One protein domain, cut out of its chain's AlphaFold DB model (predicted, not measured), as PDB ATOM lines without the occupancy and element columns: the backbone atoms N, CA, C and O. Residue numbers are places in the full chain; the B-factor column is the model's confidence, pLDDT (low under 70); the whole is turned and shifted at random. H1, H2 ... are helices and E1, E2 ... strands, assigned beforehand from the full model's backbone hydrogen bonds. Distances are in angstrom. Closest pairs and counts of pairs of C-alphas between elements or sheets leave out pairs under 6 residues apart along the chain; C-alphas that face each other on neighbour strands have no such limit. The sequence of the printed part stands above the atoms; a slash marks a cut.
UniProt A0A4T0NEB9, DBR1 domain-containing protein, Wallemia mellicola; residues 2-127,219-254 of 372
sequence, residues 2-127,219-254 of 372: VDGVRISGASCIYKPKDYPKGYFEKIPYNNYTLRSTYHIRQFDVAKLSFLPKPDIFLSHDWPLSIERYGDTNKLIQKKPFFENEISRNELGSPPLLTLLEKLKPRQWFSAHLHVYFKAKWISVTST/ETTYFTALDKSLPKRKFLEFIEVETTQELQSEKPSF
ATOM      1  N   VAL A   2     356.007 474.186 437.892       91.31
ATOM      2  CA  VAL A   2     355.488 472.811 437.898       91.31
ATOM      3  C   VAL A   2     355.789 472.215 439.259       91.31
ATOM      4  O   VAL A   2     356.958 471.994 439.559       91.31
ATOM      5  N   ASP A   3     354.771 472.066 440.104       87.50
ATOM      6  CA  ASP A   3     354.902 471.518 441.466       87.50
ATOM      7  C   ASP A   3     356.110 472.080 442.246       87.50
ATOM      8  O   ASP A   3     356.914 471.348 442.815       87.50
ATOM      9  N   GLY A   4     356.294 473.404 442.210       86.94
ATOM     10  CA  GLY A   4     357.408 474.098 442.869       86.94
ATOM     11  C   GLY A   4     358.649 474.342 442.003       86.94
ATOM     12  O   GLY A   4     359.405 475.261 442.308       86.94
ATOM     13  N   VAL A   5     358.828 473.623 440.891       92.31
ATOM     14  CA  VAL A   5     359.944 473.829 439.950       92.31
ATOM     15  C   VAL A   5     359.697 475.067 439.088       92.31
ATOM     16  O   VAL A   5     358.662 475.198 438.417       92.31
ATOM     17  N   ARG A   6     360.663 475.989 439.063       94.81
ATOM     18  CA  ARG A   6     360.625 477.176 438.206       94.81
ATOM     19  C   ARG A   6     361.258 476.880 436.853       94.81
ATOM     20  O   ARG A   6     362.476 476.769 436.721       94.81
ATOM     21  N   ILE A   7     360.400 476.839 435.840       96.12
ATOM     22  CA  ILE A   7     360.780 476.743 434.433       96.12
ATOM     23  C   ILE A   7     360.581 478.117 433.800       96.12
ATOM     24  O   ILE A   7     359.506 478.710 433.908       96.12
ATOM     25  N   SER A   8     361.624 478.638 433.171       97.19
ATOM     26  CA  SER A   8     361.614 479.904 432.438       97.19
ATOM     27  C   SER A   8     362.135 479.683 431.026       97.19
ATOM     28  O   SER A   8     362.803 478.685 430.762       97.19
ATOM     29  N   GLY A   9     361.857 480.606 430.111       96.88
ATOM     30  CA  GLY A   9     362.460 480.517 428.794       96.88
ATOM     31  C   GLY A   9     362.437 481.806 427.996       96.88
ATOM     32  O   GLY A   9     361.622 482.695 428.238       96.88
ATOM     33  N   ALA A  10     363.364 481.873 427.049       96.94
ATOM     34  CA  ALA A  10     363.482 482.909 426.042       96.94
ATOM     35  C   ALA A  10     363.244 482.282 424.665       96.94
ATOM     36  O   ALA A  10     364.058 481.501 424.170       96.94
ATOM     37  N   SER A  11     362.116 482.618 424.053       91.81
ATOM     38  CA  SER A  11     361.855 482.276 422.656       91.81
ATOM     39  C   SER A  11     362.702 483.147 421.721       91.81
ATOM     40  O   SER A  11     363.296 484.131 422.164       91.81
ATOM     41  N   CYS A  12     362.675 482.820 420.425       93.88
ATOM     42  CA  CYS A  12     363.271 483.604 419.337       93.88
ATOM     43  C   CYS A  12     364.798 483.462 419.189       93.88
ATOM     44  O   CYS A  12     365.492 482.936 420.063       93.88
ATOM     45  N   ILE A  13     365.299 483.920 418.039       95.75
ATOM     46  CA  ILE A  13     366.723 483.951 417.683       95.75
ATOM     47  C   ILE A  13     367.284 485.367 417.767       95.75
ATOM     48  O   ILE A  13     366.548 486.349 417.665       95.75
ATOM     49  N   TYR A  14     368.592 485.509 417.946       97.25
ATOM     50  CA  TYR A  14     369.222 486.828 417.975       97.25
ATOM     51  C   TYR A  14     369.622 487.319 416.582       97.25
ATOM     52  O   TYR A  14     370.421 486.690 415.894       97.25
ATOM     53  N   LYS A  15     369.135 488.508 416.207       97.12
ATOM     54  CA  LYS A  15     369.645 489.277 415.065       97.12
ATOM     55  C   LYS A  15     369.962 490.715 415.502       97.12
ATOM     56  O   LYS A  15     369.054 491.416 415.958       97.12
ATOM     57  N   PRO A  16     371.214 491.194 415.342       96.56
ATOM     58  CA  PRO A  16     371.641 492.504 415.846       96.56
ATOM     59  C   PRO A  16     370.795 493.684 415.354       96.56
ATOM     60  O   PRO A  16     370.515 494.594 416.129       96.56
ATOM     61  N   LYS A  17     370.370 493.659 414.081       96.69
ATOM     62  CA  LYS A  17     369.601 494.747 413.451       96.69
ATOM     63  C   LYS A  17     368.216 494.941 414.087       96.69
ATOM     64  O   LYS A  17     367.714 496.061 414.102       96.69
ATOM     65  N   ASP A  18     367.625 493.877 414.630       97.50
ATOM     66  CA  ASP A  18     366.243 493.889 415.130       97.50
ATOM     67  C   ASP A  18     366.161 493.898 416.651       97.50
ATOM     68  O   ASP A  18     365.143 494.284 417.217       97.50
ATOM     69  N   TYR A  19     367.251 493.527 417.322       98.00
ATOM     70  CA  TYR A  19     367.334 493.507 418.774       98.00
ATOM     71  C   TYR A  19     366.903 494.820 419.462       98.00
ATOM     72  O   TYR A  19     366.137 494.727 420.420       98.00
ATOM     73  N   PRO A  20     367.320 496.026 419.021       97.50
ATOM     74  CA  PRO A  20     366.938 497.267 419.701       97.50
ATOM     75  C   PRO A  20     365.532 497.772 419.335       97.50
ATOM     76  O   PRO A  20     365.106 498.793 419.866       97.50
ATOM     77  N   LYS A  21     364.828 497.111 418.408       97.62
ATOM     78  CA  LYS A  21     363.535 497.577 417.898       97.62
ATOM     79  C   LYS A  21     362.375 497.177 418.817       97.62
ATOM     80  O   LYS A  21     362.526 496.338 419.704       97.62
ATOM     81  N   GLY A  22     361.204 497.767 418.595       96.50
ATOM     82  CA  GLY A  22     359.934 497.244 419.101       96.50
ATOM     83  C   GLY A  22     359.363 496.137 418.199       96.50
ATOM     84  O   GLY A  22     360.066 495.560 417.362       96.50
ATOM     85  N   TYR A  23     358.072 495.839 418.361       95.00
ATOM     86  CA  TYR A  23     357.329 494.911 417.501       95.00
ATOM     87  C   TYR A  23     356.571 495.688 416.428       95.00
ATOM     88  O   TYR A  23     355.496 496.243 416.668       95.00
ATOM     89  N   PHE A  24     357.144 495.754 415.233       93.00
ATOM     90  CA  PHE A  24     356.582 496.483 414.094       93.00
ATOM     91  C   PHE A  24     355.901 495.562 413.080       93.00
ATOM     92  O   PHE A  24     355.224 496.043 412.169       93.00
ATOM     93  N   GLU A  25     356.079 494.249 413.222       92.31
ATOM     94  CA  GLU A  25     355.551 493.243 412.318       92.31
ATOM     95  C   GLU A  25     354.020 493.277 412.308       92.31
ATOM     96  O   GLU A  25     353.360 493.172 413.342       92.31
ATOM     97  N   LYS A  26     353.436 493.432 411.116       85.25
ATOM     98  CA  LYS A  26     351.985 493.482 410.919       85.25
ATOM     99  C   LYS A  26     351.593 492.664 409.702       85.25
ATOM    100  O   LYS A  26     352.296 492.655 408.696       85.25
ATOM    101  N   ILE A  27     350.440 492.010 409.789       81.25
ATOM    102  CA  ILE A  27     349.837 491.306 408.657       81.25
ATOM    103  C   ILE A  27     349.320 492.345 407.638       81.25
ATOM    104  O   ILE A  27     348.678 493.317 408.046       81.25
ATOM    105  N   PRO A  28     349.526 492.140 406.322       84.88
ATOM    106  CA  PRO A  28     350.265 491.030 405.720       84.88
ATOM    107  C   PRO A  28     351.782 491.193 405.879       84.88
ATOM    108  O   PRO A  28     352.330 492.252 405.575       84.88
ATOM    109  N   TYR A  29     352.455 490.120 406.299       83.00
ATOM    110  CA  TYR A  29     353.910 490.108 406.399       83.00
ATOM    111  C   TYR A  29     354.550 490.202 405.010       83.00
ATOM    112  O   TYR A  29     354.127 489.539 404.063       83.00
ATOM    113  N   ASN A  30     355.604 491.005 404.904       87.69
ATOM    114  CA  ASN A  30     356.595 490.907 403.837       87.69
ATOM    115  C   ASN A  30     357.705 489.903 404.222       87.69
ATOM    116  O   ASN A  30     357.774 489.464 405.373       87.69
ATOM    117  N   ASN A  31     358.599 489.584 403.279       88.81
ATOM    118  CA  ASN A  31     359.693 488.618 403.474       88.81
ATOM    119  C   ASN A  31     360.559 488.910 404.708       88.81
ATOM    120  O   ASN A  31     360.978 487.988 405.400       88.81
ATOM    121  N   TYR A  32     360.806 490.187 404.997       91.31
ATOM    122  CA  TYR A  32     361.592 490.592 406.153       91.31
ATOM    123  C   TYR A  32     360.800 490.427 407.458       91.31
ATOM    124  O   TYR A  32     361.260 489.731 408.356       91.31
ATOM    125  N   THR A  33     359.580 490.963 407.540       89.62
ATOM    126  CA  THR A  33     358.723 490.877 408.742       89.62
ATOM    127  C   THR A  33     358.322 489.444 409.101       89.62
ATOM    128  O   THR A  33     358.125 489.130 410.271       89.62
ATOM    129  N   LEU A  34     358.250 488.555 408.102       89.38
ATOM    130  CA  LEU A  34     358.023 487.128 408.313       89.38
ATOM    131  C   LEU A  34     359.183 486.469 409.075       89.38
ATOM    132  O   LEU A  34     358.959 485.539 409.839       89.38
ATOM    133  N   ARG A  35     360.416 486.947 408.875       90.56
ATOM    134  CA  ARG A  35     361.606 486.476 409.596       90.56
ATOM    135  C   ARG A  35     361.752 487.215 410.928       90.56
ATOM    136  O   ARG A  35     361.920 486.581 411.969       90.56
ATOM    137  N   SER A  36     361.603 488.542 410.917       94.12
ATOM    138  CA  SER A  36     361.844 489.383 412.092       94.12
ATOM    139  C   SER A  36     360.878 489.135 413.250       94.12
ATOM    140  O   SER A  36     361.259 489.361 414.400       94.12
ATOM    141  N   THR A  37     359.693 488.568 412.987       91.62
ATOM    142  CA  THR A  37     358.754 488.134 414.038       91.62
ATOM    143  C   THR A  37     359.331 487.064 414.975       91.62
ATOM    144  O   THR A  37     358.825 486.905 416.084       91.62
ATOM    145  N   TYR A  38     360.370 486.334 414.550       92.75
ATOM    146  CA  TYR A  38     361.057 485.315 415.350       92.75
ATOM    147  C   TYR A  38     362.385 485.809 415.924       92.75
ATOM    148  O   TYR A  38     363.177 484.999 416.406       92.75
ATOM    149  N   HIS A  39     362.669 487.111 415.866       97.25
ATOM    150  CA  HIS A  39     363.876 487.684 416.451       97.25
ATOM    151  C   HIS A  39     363.588 488.180 417.879       97.25
ATOM    152  O   HIS A  39     362.561 488.809 418.123       97.25
ATOM    153  N   ILE A  40     364.480 487.911 418.831       97.19
ATOM    154  CA  ILE A  40     364.351 488.374 420.223       97.19
ATOM    155  C   ILE A  40     364.575 489.892 420.307       97.19
ATOM    156  O   ILE A  40     365.422 490.431 419.589       97.19
ATOM    157  N   ARG A  41     363.842 490.597 421.179       97.88
ATOM    158  CA  ARG A  41     364.013 492.046 421.401       97.88
ATOM    159  C   ARG A  41     364.759 492.346 422.699       97.88
ATOM    160  O   ARG A  41     364.773 491.555 423.644       97.88
ATOM    161  N   GLN A  42     365.347 493.537 422.784       97.75
ATOM    162  CA  GLN A  42     365.945 494.056 424.015       97.75
ATOM    163  C   GLN A  42     364.908 494.133 425.137       97.75
ATOM    164  O   GLN A  42     365.220 493.805 426.281       97.75
ATOM    165  N   PHE A  43     363.668 494.494 424.795       98.12
ATOM    166  CA  PHE A  43     362.521 494.487 425.699       98.12
ATOM    167  C   PHE A  43     362.308 493.121 426.377       98.12
ATOM    168  O   PHE A  43     362.173 493.060 427.602       98.12
ATOM    169  N   ASP A  44     362.355 492.021 425.615       97.56
ATOM    170  CA  ASP A  44     362.204 490.659 426.150       97.56
ATOM    171  C   ASP A  44     363.296 490.334 427.167       97.56
ATOM    172  O   ASP A  44     363.033 489.857 428.273       97.56
ATOM    173  N   VAL A  45     364.541 490.634 426.801       98.12
ATOM    174  CA  VAL A  45     365.714 490.346 427.626       98.12
ATOM    175  C   VAL A  45     365.691 491.178 428.900       98.12
ATOM    176  O   VAL A  45     365.965 490.642 429.970       98.12
ATOM    177  N   ALA A  46     365.301 492.452 428.818       97.88
ATOM    178  CA  ALA A  46     365.164 493.318 429.982       97.88
ATOM    179  C   ALA A  46     364.163 492.746 430.991       97.88
ATOM    180  O   ALA A  46     364.518 492.600 432.161       97.88
ATOM    181  N   LYS A  47     362.973 492.324 430.541       97.44
ATOM    182  CA  LYS A  47     361.972 491.661 431.392       97.44
ATOM    183  C   LYS A  47     362.524 490.402 432.052       97.44
ATOM    184  O   LYS A  47     362.487 490.267 433.273       97.44
ATOM    185  N   LEU A  48     363.051 489.484 431.240       98.06
ATOM    186  CA  LEU A  48     363.575 488.197 431.705       98.06
ATOM    187  C   LEU A  48     364.718 488.376 432.710       98.06
ATOM    188  O   LEU A  48     364.873 487.565 433.617       98.06
ATOM    189  N   SER A  49     365.477 489.467 432.600       97.62
ATOM    190  CA  SER A  49     366.583 489.794 433.497       97.62
ATOM    191  C   SER A  49     366.156 490.018 434.961       97.62
ATOM    192  O   SER A  49     367.005 489.949 435.848       97.62
ATOM    193  N   PHE A  50     364.873 490.290 435.232       98.00
ATOM    194  CA  PHE A  50     364.338 490.470 436.589       98.00
ATOM    195  C   PHE A  50     363.738 489.197 437.188       98.00
ATOM    196  O   PHE A  50     363.249 489.227 438.319       98.00
ATOM    197  N   LEU A  51     363.768 488.076 436.461       97.06
ATOM    198  CA  LEU A  51     363.293 486.814 437.005       97.06
ATOM    199  C   LEU A  51     364.132 486.394 438.224       97.06
ATOM    200  O   LEU A  51     365.357 486.552 438.228       97.06
ATOM    201  N   PRO A  52     363.504 485.805 439.254       95.44
ATOM    202  CA  PRO A  52     364.248 485.060 440.258       95.44
ATOM    203  C   PRO A  52     364.972 483.877 439.601       95.44
ATOM    204  O   PRO A  52     364.568 483.405 438.536       95.44
ATOM    205  N   LYS A  53     366.020 483.362 440.260       95.00
ATOM    206  CA  LYS A  53     366.799 482.221 439.759       95.00
ATOM    207  C   LYS A  53     365.863 481.063 439.342       95.00
ATOM    208  O   LYS A  53     365.111 480.573 440.194       95.00
ATOM    209  N   PRO A  54     365.884 480.642 438.063       95.31
ATOM    210  CA  PRO A  54     365.145 479.481 437.587       95.31
ATOM    211  C   PRO A  54     365.868 478.178 437.928       95.31
ATOM    212  O   PRO A  54     367.100 478.127 437.972       95.31
ATOM    213  N   ASP A  55     365.112 477.096 438.073       95.00
ATOM    214  CA  ASP A  55     365.683 475.748 438.108       95.00
ATOM    215  C   ASP A  55     366.055 475.302 436.694       95.00
ATOM    216  O   ASP A  55     367.133 474.750 436.464       95.00
ATOM    217  N   ILE A  56     365.168 475.599 435.745       96.44
ATOM    218  CA  ILE A  56     365.305 475.264 434.333       96.44
ATOM    219  C   ILE A  56     365.106 476.530 433.507       96.44
ATOM    220  O   ILE A  56     364.112 477.239 433.672       96.44
ATOM    221  N   PHE A  57     366.030 476.783 432.585       98.06
ATOM    222  CA  PHE A  57     365.886 477.813 431.568       98.06
ATOM    223  C   PHE A  57     365.915 477.191 430.173       98.06
ATOM    224  O   PHE A  57     366.777 476.366 429.877       98.06
ATOM    225  N   LEU A  58     364.970 477.579 429.322       98.00
ATOM    226  CA  LEU A  58     364.846 477.110 427.945       98.00
ATOM    227  C   LEU A  58     365.143 478.257 426.981       98.00
ATOM    228  O   LEU A  58     364.634 479.361 427.151       98.00
ATOM    229  N   SER A  59     365.913 478.007 425.933       97.94
ATOM    230  CA  SER A  59     366.055 478.948 424.823       97.94
ATOM    231  C   SER A  59     366.074 478.225 423.487       97.94
ATOM    232  O   SER A  59     366.361 477.033 423.432       97.94
ATOM    233  N   HIS A  60     365.761 478.920 422.393       95.56
ATOM    234  CA  HIS A  60     365.981 478.331 421.072       95.56
ATOM    235  C   HIS A  60     367.479 478.348 420.732       95.56
ATOM    236  O   HIS A  60     368.100 477.290 420.615       95.56
ATOM    237  N   ASP A  61     368.061 479.548 420.684       95.38
ATOM    238  CA  ASP A  61     369.494 479.771 420.473       95.38
ATOM    239  C   ASP A  61     370.346 479.371 421.675       95.38
ATOM    240  O   ASP A  61     369.870 479.266 422.808       95.38
ATOM    241  N   TRP A  62     371.641 479.195 421.429       97.81
ATOM    242  CA  TRP A  62     372.638 478.958 422.469       97.81
ATOM    243  C   TRP A  62     373.104 480.289 423.069       97.81
ATOM    244  O   TRP A  62     373.236 481.262 422.326       97.81
ATOM    245  N   PRO A  63     373.414 480.367 424.373       98.25
ATOM    246  CA  PRO A  63     374.184 481.481 424.917       98.25
ATOM    247  C   PRO A  63     375.523 481.623 424.189       98.25
ATOM    248  O   PRO A  63     376.177 480.621 423.894       98.25
ATOM    249  N   LEU A  64     375.931 482.862 423.908       97.81
ATOM    250  CA  LEU A  64     377.208 483.140 423.252       97.81
ATOM    251  C   LEU A  64     378.372 482.458 423.987       97.81
ATOM    252  O   LEU A  64     378.472 482.542 425.214       97.81
ATOM    253  N   SER A  65     379.267 481.825 423.226       96.38
ATOM    254  CA  SER A  65     380.504 481.210 423.731       96.38
ATOM    255  C   SER A  65     380.306 480.003 424.663       96.38
ATOM    256  O   SER A  65     381.259 479.573 425.327       96.38
ATOM    257  N   ILE A  66     379.094 479.440 424.762       97.69
ATOM    258  CA  ILE A  66     378.825 478.289 425.637       97.69
ATOM    259  C   ILE A  66     379.599 477.035 425.207       97.69
ATOM    260  O   ILE A  66     379.900 476.173 426.033       97.69
ATOM    261  N   GLU A  67     380.003 476.951 423.936       96.75
ATOM    262  CA  GLU A  67     380.801 475.854 423.396       96.75
ATOM    263  C   GLU A  67     382.160 475.701 424.081       96.75
ATOM    264  O   GLU A  67     382.706 474.598 424.124       96.75
ATOM    265  N   ARG A  68     382.696 476.788 424.653       96.31
ATOM    266  CA  ARG A  68     383.992 476.810 425.355       96.31
ATOM    267  C   ARG A  68     383.963 476.072 426.689       96.31
ATOM    268  O   ARG A  68     385.009 475.798 427.267       96.31
ATOM    269  N   TYR A  69     382.764 475.777 427.183       97.00
ATOM    270  CA  TYR A  69     382.519 475.100 428.453       97.00
ATOM    271  C   TYR A  69     382.201 473.604 428.271       97.00
ATOM    272  O   TYR A  69     381.804 472.935 429.228       97.00
ATOM    273  N   GLY A  70     382.357 473.078 427.054       96.44
ATOM    274  CA  GLY A  70     382.225 471.661 426.717       96.44
ATOM    275  C   GLY A  70     383.346 471.200 425.783       96.44
ATOM    276  O   GLY A  70     384.416 471.801 425.732       96.44
ATOM    277  N   ASP A  71     383.111 470.122 425.033       97.06
ATOM    278  CA  ASP A  71     384.092 469.598 424.073       97.06
ATOM    279  C   ASP A  71     383.978 470.317 422.718       97.06
ATOM    280  O   ASP A  71     383.315 469.852 421.785       97.06
ATOM    281  N   THR A  72     384.610 471.490 422.622       96.31
ATOM    282  CA  THR A  72     384.614 472.308 421.401       96.31
ATOM    283  C   THR A  72     385.257 471.579 420.218       96.31
ATOM    284  O   THR A  72     384.802 471.723 419.087       96.31
ATOM    285  N   ASN A  73     386.279 470.751 420.458       96.38
ATOM    286  CA  ASN A  73     386.959 470.012 419.392       96.38
ATOM    287  C   ASN A  73     386.017 468.995 418.753       96.38
ATOM    288  O   ASN A  73     385.909 468.936 417.530       96.38
ATOM    289  N   LYS A  74     385.280 468.234 419.569       95.88
ATOM    290  CA  LYS A  74     384.266 467.297 419.076       95.88
ATOM    291  C   LYS A  74     383.115 468.012 418.372       95.88
ATOM    292  O   LYS A  74     382.588 467.499 417.384       95.88
ATOM    293  N   LEU A  75     382.732 469.198 418.851       96.00
ATOM    294  CA  LEU A  75     381.734 470.035 418.186       96.00
ATOM    295  C   LEU A  75     382.199 470.443 416.780       96.00
ATOM    296  O   LEU A  75     381.454 470.233 415.826       96.00
ATOM    297  N   ILE A  76     383.432 470.946 416.645       96.44
ATOM    298  CA  ILE A  76     384.028 471.333 415.356       96.44
ATOM    299  C   ILE A  76     384.198 470.112 414.445       96.44
ATOM    300  O   ILE A  76     383.850 470.179 413.274       96.44
ATOM    301  N   GLN A  77     384.634 468.962 414.967       95.94
ATOM    302  CA  GLN A  77     384.713 467.724 414.178       95.94
ATOM    303  C   GLN A  77     383.355 467.332 413.582       95.94
ATOM    304  O   GLN A  77     383.281 466.931 412.423       95.94
ATOM    305  N   LYS A  78     382.267 467.467 414.354       93.25
ATOM    306  CA  LYS A  78     380.908 467.166 413.882       93.25
ATOM    307  C   LYS A  78     380.352 468.258 412.961       93.25
ATOM    308  O   LYS A  78     379.548 467.954 412.081       93.25
ATOM    309  N   LYS A  79     380.731 469.520 413.180       94.44
ATOM    310  CA  LYS A  79     380.278 470.696 412.421       94.44
ATOM    311  C   LYS A  79     381.444 471.665 412.162       94.44
ATOM    312  O   LYS A  79     381.561 472.672 412.862       94.44
ATOM    313  N   PRO A  80     382.274 471.405 411.132       94.44
ATOM    314  CA  PRO A  80     383.492 472.188 410.880       94.44
ATOM    315  C   PRO A  80     383.241 473.674 410.609       94.44
ATOM    316  O   PRO A  80     384.049 474.518 410.972       94.44
ATOM    317  N   PHE A  81     382.084 474.021 410.040       92.06
ATOM    318  CA  PHE A  81     381.711 475.409 409.748       92.06
ATOM    319  C   PHE A  81     381.598 476.304 410.994       92.06
ATOM    320  O   PHE A  81     381.695 477.522 410.865       92.06
ATOM    321  N   PHE A  82     381.459 475.732 412.196       93.88
ATOM    322  CA  PHE A  82     381.496 476.515 413.432       93.88
ATOM    323  C   PHE A  82     382.890 477.044 413.774       93.88
ATOM    324  O   PHE A  82     382.991 477.978 414.561       93.88
ATOM    325  N   GLU A  83     383.970 476.513 413.195       93.50
ATOM    326  CA  GLU A  83     385.340 476.939 413.512       93.50
ATOM    327  C   GLU A  83     385.547 478.455 413.315       93.50
ATOM    328  O   GLU A  83     386.098 479.145 414.181       93.50
ATOM    329  N   ASN A  84     385.015 479.003 412.219       93.75
ATOM    330  CA  ASN A  84     385.096 480.434 411.922       93.75
ATOM    331  C   ASN A  84     384.261 481.285 412.893       93.75
ATOM    332  O   ASN A  84     384.707 482.346 413.328       93.75
ATOM    333  N   GLU A  85     383.067 480.835 413.272       92.81
ATOM    334  CA  GLU A  85     382.209 481.559 414.223       92.81
ATOM    335  C   GLU A  85     382.777 481.509 415.647       92.81
ATOM    336  O   GLU A  85     382.794 482.515 416.356       92.81
ATOM    337  N   ILE A  86     383.315 480.359 416.059       94.56
ATOM    338  CA  ILE A  86     383.939 480.158 417.372       94.56
ATOM    339  C   ILE A  86     385.195 481.021 417.510       94.56
ATOM    340  O   ILE A  86     385.386 481.685 418.537       94.56
ATOM    341  N   SER A  87     386.043 481.048 416.474       94.56
ATOM    342  CA  SER A  87     387.268 481.857 416.471       94.56
ATOM    343  C   SER A  87     386.976 483.361 416.519       94.56
ATOM    344  O   SER A  87     387.691 484.095 417.206       94.56
ATOM    345  N   ARG A  88     385.888 483.812 415.878       94.94
ATOM    346  CA  ARG A  88     385.401 485.202 415.944       94.94
ATOM    347  C   ARG A  88     384.564 485.517 417.185       94.94
ATOM    348  O   ARG A  88     384.286 486.685 417.436       94.94
ATOM    349  N   ASN A  89     384.241 484.515 418.004       94.50
ATOM    350  CA  ASN A  89     383.381 484.642 419.181       94.50
ATOM    351  C   ASN A  89     381.960 485.124 418.842       94.50
ATOM    352  O   ASN A  89     381.427 486.027 419.485       94.50
ATOM    353  N   GLU A  90     381.373 484.511 417.819       94.31
ATOM    354  CA  GLU A  90     380.045 484.835 417.290       94.31
ATOM    355  C   GLU A  90     379.060 483.662 417.379       94.31
ATOM    356  O   GLU A  90     377.880 483.844 417.097       94.31
ATOM    357  N   LEU A  91     379.511 482.469 417.787       95.31
ATOM    358  CA  LEU A  91     378.624 481.317 417.929       95.31
ATOM    359  C   LEU A  91     377.666 481.520 419.114       95.31
ATOM    360  O   LEU A  91     378.071 481.476 420.280       95.31
ATOM    361  N   GLY A  92     376.386 481.714 418.798       96.00
ATOM    362  CA  GLY A  92     375.302 481.876 419.764       96.00
ATOM    363  C   GLY A  92     374.847 483.324 419.962       96.00
ATOM    364  O   GLY A  92     375.167 484.235 419.205       96.00
ATOM    365  N   SER A  93     374.052 483.529 421.004       97.81
ATOM    366  CA  SER A  93     373.287 484.744 421.260       97.81
ATOM    367  C   SER A  93     373.880 485.537 422.433       97.81
ATOM    368  O   SER A  93     373.844 485.066 423.581       97.81
ATOM    369  N   PRO A  94     374.416 486.754 422.197       98.06
ATOM    370  CA  PRO A  94     374.910 487.629 423.258       98.06
ATOM    371  C   PRO A  94     373.848 487.975 424.318       98.06
ATOM    372  O   PRO A  94     374.169 487.914 425.505       98.06
ATOM    373  N   PRO A  95     372.576 488.272 423.971       98.12
ATOM    374  CA  PRO A  95     371.565 488.520 424.995       98.12
ATOM    375  C   PRO A  95     371.261 487.308 425.885       98.12
ATOM    376  O   PRO A  95     370.967 487.479 427.068       98.12
ATOM    377  N   LEU A  96     371.373 486.084 425.356       98.38
ATOM    378  CA  LEU A  96     371.222 484.873 426.168       98.38
ATOM    379  C   LEU A  96     372.408 484.653 427.111       98.38
ATOM    380  O   LEU A  96     372.196 484.180 428.224       98.38
ATOM    381  N   LEU A  97     373.629 485.049 426.729       97.69
ATOM    382  CA  LEU A  97     374.766 485.080 427.657       97.69
ATOM    383  C   LEU A  97     374.497 486.044 428.824       97.69
ATOM    384  O   LEU A  97     374.693 485.669 429.977       97.69
ATOM    385  N   THR A  98     373.958 487.236 428.550       97.12
ATOM    386  CA  THR A  98     373.551 488.187 429.601       97.12
ATOM    387  C   THR A  98     372.536 487.568 430.570       97.12
ATOM    388  O   THR A  98     372.654 487.729 431.787       97.12
ATOM    389  N   LEU A  99     371.543 486.831 430.058       97.88
ATOM    390  CA  LEU A  99     370.564 486.129 430.897       97.88
ATOM    391  C   LEU A  99     371.194 484.975 431.685       97.88
ATOM    392  O   LEU A  99     370.897 484.831 432.869       97.88
ATOM    393  N   LEU A 100     372.086 484.194 431.073       97.62
ATOM    394  CA  LEU A 100     372.839 483.130 431.743       97.62
ATOM    395  C   LEU A 100     373.647 483.682 432.925       97.62
ATOM    396  O   LEU A 100     373.568 483.148 434.032       97.62
ATOM    397  N   GLU A 101     374.360 484.792 432.724       95.94
ATOM    398  CA  GLU A 101     375.166 485.439 433.760       95.94
ATOM    399  C   GLU A 101     374.331 486.011 434.908       95.94
ATOM    400  O   GLU A 101     374.750 485.935 436.069       95.94
ATOM    401  N   LYS A 102     373.159 486.579 434.597       95.44
ATOM    402  CA  LYS A 102     372.287 487.219 435.588       95.44
ATOM    403  C   LYS A 102     371.451 486.207 436.369       95.44
ATOM    404  O   LYS A 102     371.385 486.294 437.593       95.44
ATOM    405  N   LEU A 103     370.833 485.247 435.679       96.19
ATOM    406  CA  LEU A 103     369.871 484.306 436.262       96.19
ATOM    407  C   LEU A 103     370.532 483.051 436.840       96.19
ATOM    408  O   LEU A 103     370.013 482.490 437.804       96.19
ATOM    409  N   LYS A 104     371.667 482.619 436.267       96.19
ATOM    410  CA  LYS A 104     372.447 481.438 436.682       96.19
ATOM    411  C   LYS A 104     371.563 480.220 436.999       96.19
ATOM    412  O   LYS A 104     371.623 479.705 438.126       96.19
ATOM    413  N   PRO A 105     370.699 479.789 436.059       96.00
ATOM    414  CA  PRO A 105     369.799 478.671 436.297       96.00
ATOM    415  C   PRO A 105     370.582 477.389 436.567       96.00
ATOM    416  O   PRO A 105     371.738 477.266 436.159       96.00
ATOM    417  N   ARG A 106     369.966 476.414 437.240       94.19
ATOM    418  CA  ARG A 106     370.632 475.124 437.486       94.19
ATOM    419  C   ARG A 106     370.858 474.367 436.175       94.19
ATOM    420  O   ARG A 106     371.947 473.849 435.937       94.19
ATOM    421  N   GLN A 107     369.837 474.347 435.323       96.12
ATOM    422  CA  GLN A 107     369.848 473.706 434.012       96.12
ATOM    423  C   GLN A 107     369.496 474.719 432.919       96.12
ATOM    424  O   GLN A 107     368.563 475.509 433.077       96.12
ATOM    425  N   TRP A 108     370.209 474.668 431.798       98.12
ATOM    426  CA  TRP A 108     369.915 475.436 430.594       98.12
ATOM    427  C   TRP A 108     369.771 474.493 429.402       98.12
ATOM    428  O   TRP A 108     370.689 473.728 429.108       98.12
ATOM    429  N   PHE A 109     368.650 474.579 428.687       97.88
ATOM    430  CA  PHE A 109     368.405 473.791 427.483       97.88
ATOM    431  C   PHE A 109     368.281 474.664 426.244       97.88
ATOM    432  O   PHE A 109     367.588 475.683 426.268       97.88
ATOM    433  N   SER A 110     368.921 474.231 425.159       97.44
ATOM    434  CA  SER A 110     368.838 474.899 423.859       97.44
ATOM    435  C   SER A 110     368.645 473.935 422.691       97.44
ATOM    436  O   SER A 110     368.753 472.716 422.833       97.44
ATOM    437  N   ALA A 111     368.350 474.489 421.518       92.38
ATOM    438  CA  ALA A 111     368.191 473.751 420.273       92.38
ATOM    439  C   ALA A 111     368.916 474.496 419.136       92.38
ATOM    440  O   ALA A 111     370.089 474.841 419.291       92.38
ATOM    441  N   HIS A 112     368.237 474.714 418.007       92.19
ATOM    442  CA  HIS A 112     368.655 475.513 416.849       92.19
ATOM    443  C   HIS A 112     369.825 474.954 416.024       92.19
ATOM    444  O   HIS A 112     369.687 474.673 414.838       92.19
ATOM    445  N   LEU A 113     370.973 474.689 416.645       92.94
ATOM    446  CA  LEU A 113     372.202 474.322 415.938       92.94
ATOM    447  C   LEU A 113     372.232 472.875 415.414       92.94
ATOM    448  O   LEU A 113     373.220 472.462 414.799       92.94
ATOM    449  N   HIS A 114     371.165 472.097 415.628       94.12
ATOM    450  CA  HIS A 114     371.007 470.707 415.171       94.12
ATOM    451  C   HIS A 114     372.227 469.838 415.512       94.12
ATOM    452  O   HIS A 114     372.828 469.183 414.651       94.12
ATOM    453  N   VAL A 115     372.656 469.919 416.771       94.81
ATOM    454  CA  VAL A 115     373.757 469.132 417.312       94.81
ATOM    455  C   VAL A 115     373.561 468.931 418.804       94.81
ATOM    456  O   VAL A 115     373.411 469.888 419.558       94.81
ATOM    457  N   TYR A 116     373.611 467.671 419.227       96.31
ATOM    458  CA  TYR A 116     373.695 467.359 420.645       96.31
ATOM    459  C   TYR A 116     375.010 467.856 421.244       96.31
ATOM    460  O   TYR A 116     376.083 467.477 420.761       96.31
ATOM    461  N   PHE A 117     374.930 468.642 422.312       97.38
ATOM    462  CA  PHE A 117     376.097 469.191 422.994       97.38
ATOM    463  C   PHE A 117     375.827 469.382 424.483       97.38
ATOM    464  O   PHE A 117     374.722 469.737 424.880       97.38
ATOM    465  N   LYS A 118     376.852 469.160 425.307       97.62
ATOM    466  CA  LYS A 118     376.802 469.379 426.753       97.62
ATOM    467  C   LYS A 118     377.962 470.255 427.184       97.62
ATOM    468  O   LYS A 118     379.089 470.055 426.735       97.62
ATOM    469  N   ALA A 119     377.680 471.182 428.087       97.75
ATOM    470  CA  ALA A 119     378.672 472.067 428.674       97.75
ATOM    471  C   ALA A 119     378.392 472.316 430.157       97.75
ATOM    472  O   ALA A 119     377.255 472.237 430.624       97.75
ATOM    473  N   LYS A 120     379.450 472.632 430.903       97.38
ATOM    474  CA  LYS A 120     379.375 473.025 432.310       97.38
ATOM    475  C   LYS A 120     379.867 474.457 432.455       97.38
ATOM    476  O   LYS A 120     381.069 474.708 432.521       97.38
ATOM    477  N   TRP A 121     378.931 475.393 432.522       96.56
ATOM    478  CA  TRP A 121     379.238 476.805 432.692       96.56
ATOM    479  C   TRP A 121     379.437 477.149 434.171       96.56
ATOM    480  O   TRP A 121     378.661 476.719 435.024       96.56
ATOM    481  N   ILE A 122     380.480 477.923 434.479       93.62
ATOM    482  CA  ILE A 122     380.817 478.354 435.844       93.62
ATOM    483  C   ILE A 122     380.934 479.877 435.855       93.62
ATOM    484  O   ILE A 122     381.689 480.456 435.072       93.62
ATOM    485  N   SER A 123     380.219 480.528 436.773       85.94
ATOM    486  CA  SER A 123     380.201 481.986 436.873       85.94
ATOM    487  C   SER A 123     381.573 482.571 437.246       85.94
ATOM    488  O   SER A 123     382.192 482.163 438.232       85.94
ATOM    489  N   VAL A 124     382.017 483.593 436.504       73.44
ATOM    490  CA  VAL A 124     383.319 484.278 436.675       73.44
ATOM    491  C   VAL A 124     383.443 485.007 438.027       73.44
ATOM    492  O   VAL A 124     384.545 485.229 438.525       73.44
ATOM    493  N   THR A 125     382.337 485.325 438.710       60.62
ATOM    494  CA  THR A 125     382.388 485.890 440.077       60.62
ATOM    495  C   THR A 125     383.101 484.953 441.069       60.62
ATOM    496  O   THR A 125     383.705 485.411 442.041       60.62
ATOM    497  N   SER A 126     383.103 483.651 440.781       50.94
ATOM    498  CA  SER A 126     383.717 482.593 441.590       50.94
ATOM    499  C   SER A 126     385.232 482.480 441.369       50.94
ATOM    500  O   SER A 126     385.970 482.142 442.296       50.94
ATOM    501  N   THR A 127     385.737 482.808 440.171       50.25
ATOM    502  CA  THR A 127     387.161 482.636 439.818       50.25
ATOM    503  C   THR A 127     388.064 483.681 440.478       50.25
ATOM    504  O   THR A 127     389.240 483.420 440.713       50.25
ATOM    505  N   GLU A 219     376.591 478.454 441.638       85.69
ATOM    506  CA  GLU A 219     377.313 479.262 440.639       85.69
ATOM    507  C   GLU A 219     377.599 478.497 439.338       85.69
ATOM    508  O   GLU A 219     378.288 479.012 438.453       85.69
ATOM    509  N   THR A 220     377.070 477.277 439.228       94.31
ATOM    510  CA  THR A 220     377.227 476.400 438.068       94.31
ATOM    511  C   THR A 220     375.901 476.270 437.326       94.31
ATOM    512  O   THR A 220     374.854 476.092 437.944       94.31
ATOM    513  N   THR A 221     375.964 476.311 435.997       96.69
ATOM    514  CA  THR A 221     374.842 475.993 435.109       96.69
ATOM    515  C   THR A 221     375.240 474.838 434.203       96.69
ATOM    516  O   THR A 221     376.269 474.888 433.524       96.69
ATOM    517  N   TYR A 222     374.417 473.795 434.179       96.94
ATOM    518  CA  TYR A 222     374.579 472.677 433.258       96.94
ATOM    519  C   TYR A 222     373.813 472.982 431.975       96.94
ATOM    520  O   TYR A 222     372.605 473.204 431.999       96.94
ATOM    521  N   PHE A 223     374.535 473.046 430.864       98.00
ATOM    522  CA  PHE A 223     373.983 473.345 429.553       98.00
ATOM    523  C   PHE A 223     373.841 472.067 428.731       98.00
ATOM    524  O   PHE A 223     374.800 471.298 428.614       98.00
ATOM    525  N   THR A 224     372.680 471.894 428.106       97.88
ATOM    526  CA  THR A 224     372.401 470.798 427.179       97.88
ATOM    527  C   THR A 224     371.700 471.339 425.940       97.88
ATOM    528  O   THR A 224     370.618 471.914 426.023       97.88
ATOM    529  N   ALA A 225     372.280 471.102 424.771       97.25
ATOM    530  CA  ALA A 225     371.619 471.326 423.499       97.25
ATOM    531  C   ALA A 225     371.176 470.007 422.876       97.25
ATOM    532  O   ALA A 225     371.937 469.035 422.873       97.25
ATOM    533  N   LEU A 226     369.959 469.985 422.334       95.12
ATOM    534  CA  LEU A 226     369.391 468.817 421.666       95.12
ATOM    535  C   LEU A 226     369.589 468.891 420.145       95.12
ATOM    536  O   LEU A 226     369.644 469.963 419.540       95.12
ATOM    537  N   ASP A 227     369.725 467.720 419.525       92.69
ATOM    538  CA  ASP A 227     369.824 467.578 418.071       92.69
ATOM    539  C   ASP A 227     368.430 467.666 417.412       92.69
ATOM    540  O   ASP A 227     367.401 467.677 418.091       92.69
ATOM    541  N   LYS A 228     368.378 467.715 416.079       90.12
ATOM    542  CA  LYS A 228     367.104 467.716 415.346       90.12
ATOM    543  C   LYS A 228     366.412 466.356 415.488       90.12
ATOM    544  O   LYS A 228     367.090 465.328 415.499       90.12
ATOM    545  N   SER A 229     365.076 466.352 415.541       91.00
ATOM    546  CA  SER A 229     364.241 465.139 415.572       91.00
ATOM    547  C   SER A 229     364.313 464.368 414.249       91.00
ATOM    548  O   SER A 229     363.413 464.411 413.415       91.00
ATOM    549  N   LEU A 230     365.449 463.713 414.025       87.00
ATOM    550  CA  LEU A 230     365.748 462.870 412.878       87.00
ATOM    551  C   LEU A 230     366.217 461.491 413.365       87.00
ATOM    552  O   LEU A 230     366.737 461.374 414.484       87.00
ATOM    553  N   PRO A 231     366.080 460.441 412.536       88.19
ATOM    554  CA  PRO A 231     366.552 459.106 412.880       88.19
ATOM    555  C   PRO A 231     368.009 459.108 413.360       88.19
ATOM    556  O   PRO A 231     368.861 459.798 412.798       88.19
ATOM    557  N   LYS A 232     368.294 458.317 414.402       86.62
ATOM    558  CA  LYS A 232     369.635 458.140 414.995       86.62
ATOM    559  C   LYS A 232     370.270 459.423 415.577       86.62
ATOM    560  O   LYS A 232     371.458 459.427 415.897       86.62
ATOM    561  N   ARG A 233     369.511 460.514 415.748       89.50
ATOM    562  CA  ARG A 233     369.976 461.745 416.413       89.50
ATOM    563  C   ARG A 233     369.572 461.773 417.887       89.50
ATOM    564  O   ARG A 233     368.564 461.200 418.286       89.50
ATOM    565  N   LYS A 234     370.356 462.476 418.709       89.00
ATOM    566  CA  LYS A 234     370.072 462.691 420.139       89.00
ATOM    567  C   LYS A 234     369.201 463.937 420.325       89.00
ATOM    568  O   LYS A 234     369.700 464.995 420.700       89.00
ATOM    569  N   PHE A 235     367.919 463.813 419.996       90.81
ATOM    570  CA  PHE A 235     366.943 464.911 420.047       90.81
ATOM    571  C   PHE A 235     366.058 464.904 421.302       90.81
ATOM    572  O   PHE A 235     365.298 465.841 421.513       90.81
ATOM    573  N   LEU A 236     366.139 463.853 422.123       91.38
ATOM    574  CA  LEU A 236     365.359 463.695 423.345       91.38
ATOM    575  C   LEU A 236     366.290 463.332 424.502       91.38
ATOM    576  O   LEU A 236     367.145 462.457 424.364       91.38
ATOM    577  N   GLU A 237     366.108 463.998 425.637       88.62
ATOM    578  CA  GLU A 237     366.823 463.717 426.876       88.62
ATOM    579  C   GLU A 237     365.835 463.694 428.043       88.62
ATOM    580  O   GLU A 237     364.948 464.543 428.135       88.62
ATOM    581  N   PHE A 238     365.999 462.711 428.925       91.31
ATOM    582  CA  PHE A 238     365.251 462.606 430.169       91.31
ATOM    583  C   PHE A 238     366.148 463.068 431.309       91.31
ATOM    584  O   PHE A 238     367.282 462.607 431.438       91.31
ATOM    585  N   ILE A 239     365.633 463.979 432.125       89.12
ATOM    586  CA  ILE A 239     366.325 464.512 433.293       89.12
ATOM    587  C   ILE A 239     365.442 464.325 434.517       89.12
ATOM    588  O   ILE A 239     364.222 464.470 434.439       89.12
ATOM    589  N   GLU A 240     366.069 464.043 435.650       87.62
ATOM    590  CA  GLU A 240     365.393 464.017 436.938       87.62
ATOM    591  C   GLU A 240     365.624 465.351 437.650       87.62
ATOM    592  O   GLU A 240     366.751 465.847 437.757       87.62
ATOM    593  N   VAL A 241     364.534 465.975 438.087       84.69
ATOM    594  CA  VAL A 241     364.557 467.276 438.750       84.69
ATOM    595  C   VAL A 241     363.886 467.114 440.098       84.69
ATOM    596  O   VAL A 241     362.689 466.864 440.179       84.69
ATOM    597  N   GLU A 242     364.682 467.256 441.150       81.75
ATOM    598  CA  GLU A 242     364.182 467.276 442.519       81.75
ATOM    599  C   GLU A 242     363.193 468.433 442.703       81.75
ATOM    600  O   GLU A 242     363.491 469.577 442.349       81.75
ATOM    601  N   THR A 243     362.023 468.134 443.268       77.88
ATOM    602  CA  THR A 243     361.071 469.147 443.728       77.88
ATOM    603  C   THR A 243     361.212 469.353 445.233       77.88
ATOM    604  O   THR A 243     361.427 468.412 445.996       77.88
ATOM    605  N   THR A 244     361.087 470.604 445.673       67.06
ATOM    606  CA  THR A 244     361.063 470.968 447.095       67.06
ATOM    607  C   THR A 244     359.676 470.828 447.724       67.06
ATOM    608  O   THR A 244     359.541 471.051 448.926       67.06
ATOM    609  N   GLN A 245     358.636 470.544 446.935       70.94
ATOM    610  CA  GLN A 245     357.258 470.429 447.411       70.94
ATOM    611  C   GLN A 245     356.800 468.972 447.381       70.94
ATOM    612  O   GLN A 245     357.094 468.235 446.443       70.94
ATOM    613  N   GLU A 246     356.058 468.558 448.409       70.44
ATOM    614  CA  GLU A 246     355.371 467.269 448.381       70.44
ATOM    615  C   GLU A 246     354.329 467.282 447.259       70.44
ATOM    616  O   GLU A 246     353.499 468.193 447.175       70.44
ATOM    617  N   LEU A 247     354.388 466.275 446.388       72.25
ATOM    618  CA  LEU A 247     353.444 466.128 445.288       72.25
ATOM    619  C   LEU A 247     352.035 465.940 445.858       72.25
ATOM    620  O   LEU A 247     351.747 464.959 446.541       72.25
ATOM    621  N   GLN A 248     351.153 466.895 445.570       69.38
ATOM    622  CA  GLN A 248     349.762 466.865 446.031       69.38
ATOM    623  C   GLN A 248     348.878 465.947 445.169       69.38
ATOM    624  O   GLN A 248     347.765 465.605 445.564       69.38
ATOM    625  N   SER A 249     349.355 465.561 443.982       75.56
ATOM    626  CA  SER A 249     348.651 464.728 443.008       75.56
ATOM    627  C   SER A 249     349.643 463.908 442.181       75.56
ATOM    628  O   SER A 249     350.811 464.269 442.071       75.56
ATOM    629  N   GLU A 250     349.164 462.826 441.565       77.44
ATOM    630  CA  GLU A 250     349.922 462.066 440.560       77.44
ATOM    631  C   GLU A 250     350.070 462.834 439.234       77.44
ATOM    632  O   GLU A 250     351.010 462.581 438.480       77.44
ATOM    633  N   LYS A 251     349.159 463.774 438.929       84.38
ATOM    634  CA  LYS A 251     349.251 464.623 437.731       84.38
ATOM    635  C   LYS A 251     350.024 465.908 438.071       84.38
ATOM    636  O   LYS A 251     349.624 466.586 439.018       84.38
ATOM    637  N   PRO A 252     351.044 466.296 437.278       86.81
ATOM    638  CA  PRO A 252     351.773 467.535 437.522       86.81
ATOM    639  C   PRO A 252     350.876 468.766 437.338       86.81
ATOM    640  O   PRO A 252     350.118 468.846 436.364       86.81
ATOM    641  N   SER A 253     350.972 469.737 438.253       88.19
ATOM    642  CA  SER A 253     350.220 470.997 438.182       88.19
ATOM    643  C   SER A 253     351.077 472.113 437.589       88.19
ATOM    644  O   SER A 253     352.146 472.445 438.102       88.19
ATOM    645  N   PHE A 254     350.581 472.729 436.513       92.12
ATOM    646  CA  PHE A 254     351.219 473.872 435.865       92.12
ATOM    647  C   PHE A 254     350.559 475.168 436.318       92.12
ATOM    648  O   PHE A 254     349.389 475.408 436.025       92.12
TER     649      PHE A 254
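What this domain is: This is residues 2 to 127 and 219 to 254 of the 372 residues of the protein "DBR1 domain-containing protein" of Wallemia mellicola (UniProt A0A4T0NEB9). A twisted sheet of five strands makes the core, with H6 packed on it and H2 side by side with H6. H3 packs on the sheet at edge strand E4, and H4 and H5 lie beyond it; H1 is set off at the far end of a long link, and residues 226 to 254 make a long unnamed tail whose last residue comes back near the first printed one. The printed part has 162 residues, in the order E1 H1 H2 E2 H3 H4 H5 H6 E3 E4 H7 E5; the sheet runs E1 E2 E3 E5 E4 and is mixed. The class is mixed, helices and strands, with 69 residues in named elements, under half of the printed part. The whole is compact, with a radius of gyration of the C-alphas of 17.2 A, and spans 50 by 41 by 41 A.

How they stand to each other: Begin at the sheet, where E1, residues 7 to 10, is an edge strand parallel to E2, residues 56 to 59; look for N 8 and O 56, 2.9 A apart. E2 is parallel to E3, residues 107 to 110, with N 57 and O 107 at 2.9 A. E3 is parallel to E5, residues 220 to 225, with N 108 and O 222 at 2.8 A. E5 is antiparallel to the other edge strand, E4, residues 117 to 122, at 164 degrees, with N 223 and O 119 at 2.8 A. From edge to edge the strands' lines turn by 78 degrees. Now find H6, residues 94 to 103, on the sheet at a height over the sheet of 5.1 A but over none of its strands; the closest C-alphas of H6 and E2 are those of Leu 96 and Ser 59, 8.0 A apart. H2, residues 42 to 48, touches H6 at a shallow tilt of 21 degrees, the same way, closest at the C-alphas of Val 45 and Pro 95, 6.7 A. H2 only just is on the sheet, with 5 pairs of C-alphas within 10 A, and only grazes it. H3, residues 66 to 69, is on the sheet over none of its strands, only just above its level at a height over the sheet of 4.5 A; its closest C-alpha pair with E4 is Tyr 69 and Ala 119, 4.9 A. H4, residues 72 to 78, only grazes the sheet and is close but not clearly touching H5, residues 82 to 88, with C-alphas 76 and 83 closest at 6.0 A; their tilt of 36 degrees, opposite ways, is only just steep. H1, residues 31 to 36, H5 and H7, residues 124 to 127, are not on the sheet. Two strand-helix-strand units, parallel neighbour strands with helices between, are E1, H1 H2, E2 and E2, H3 H4 H5 H6, E3. In H2, H4, H5 and H6 every O i to N i+4 pair is within hydrogen-bond range; in H1 it is 1 of 2, and H3 and H7 are too short for such a pair.

Where its parts are: Find C-alpha 7 at (360.780, 476.743, 434.433), where E1 begins. E4 starts at C-alpha 117 and covers 16.5 A; E5 covers 16.4 A and ends at C-alpha 225, (371.619, 471.326, 423.499). H6 starts at C-alpha 94, (374.910, 487.629, 423.258), and runs 14.3 A.

The domain as a whole: The C-alphas farthest apart, of Asn 84 and Gln 248, are 51.0 A apart, while those of Val 2 and Phe 254 are 4.8 A apart. Residues 128 to 218 are not printed; C-alphas 127 and 219 stand 10.4 A apart across the cut. Look along residues 11 to 30 for the long link, E1 to H1. Confidence is under 70 at residues 125 to 127, 244 and 248; the mean pLDDT of the printed part is 92.2.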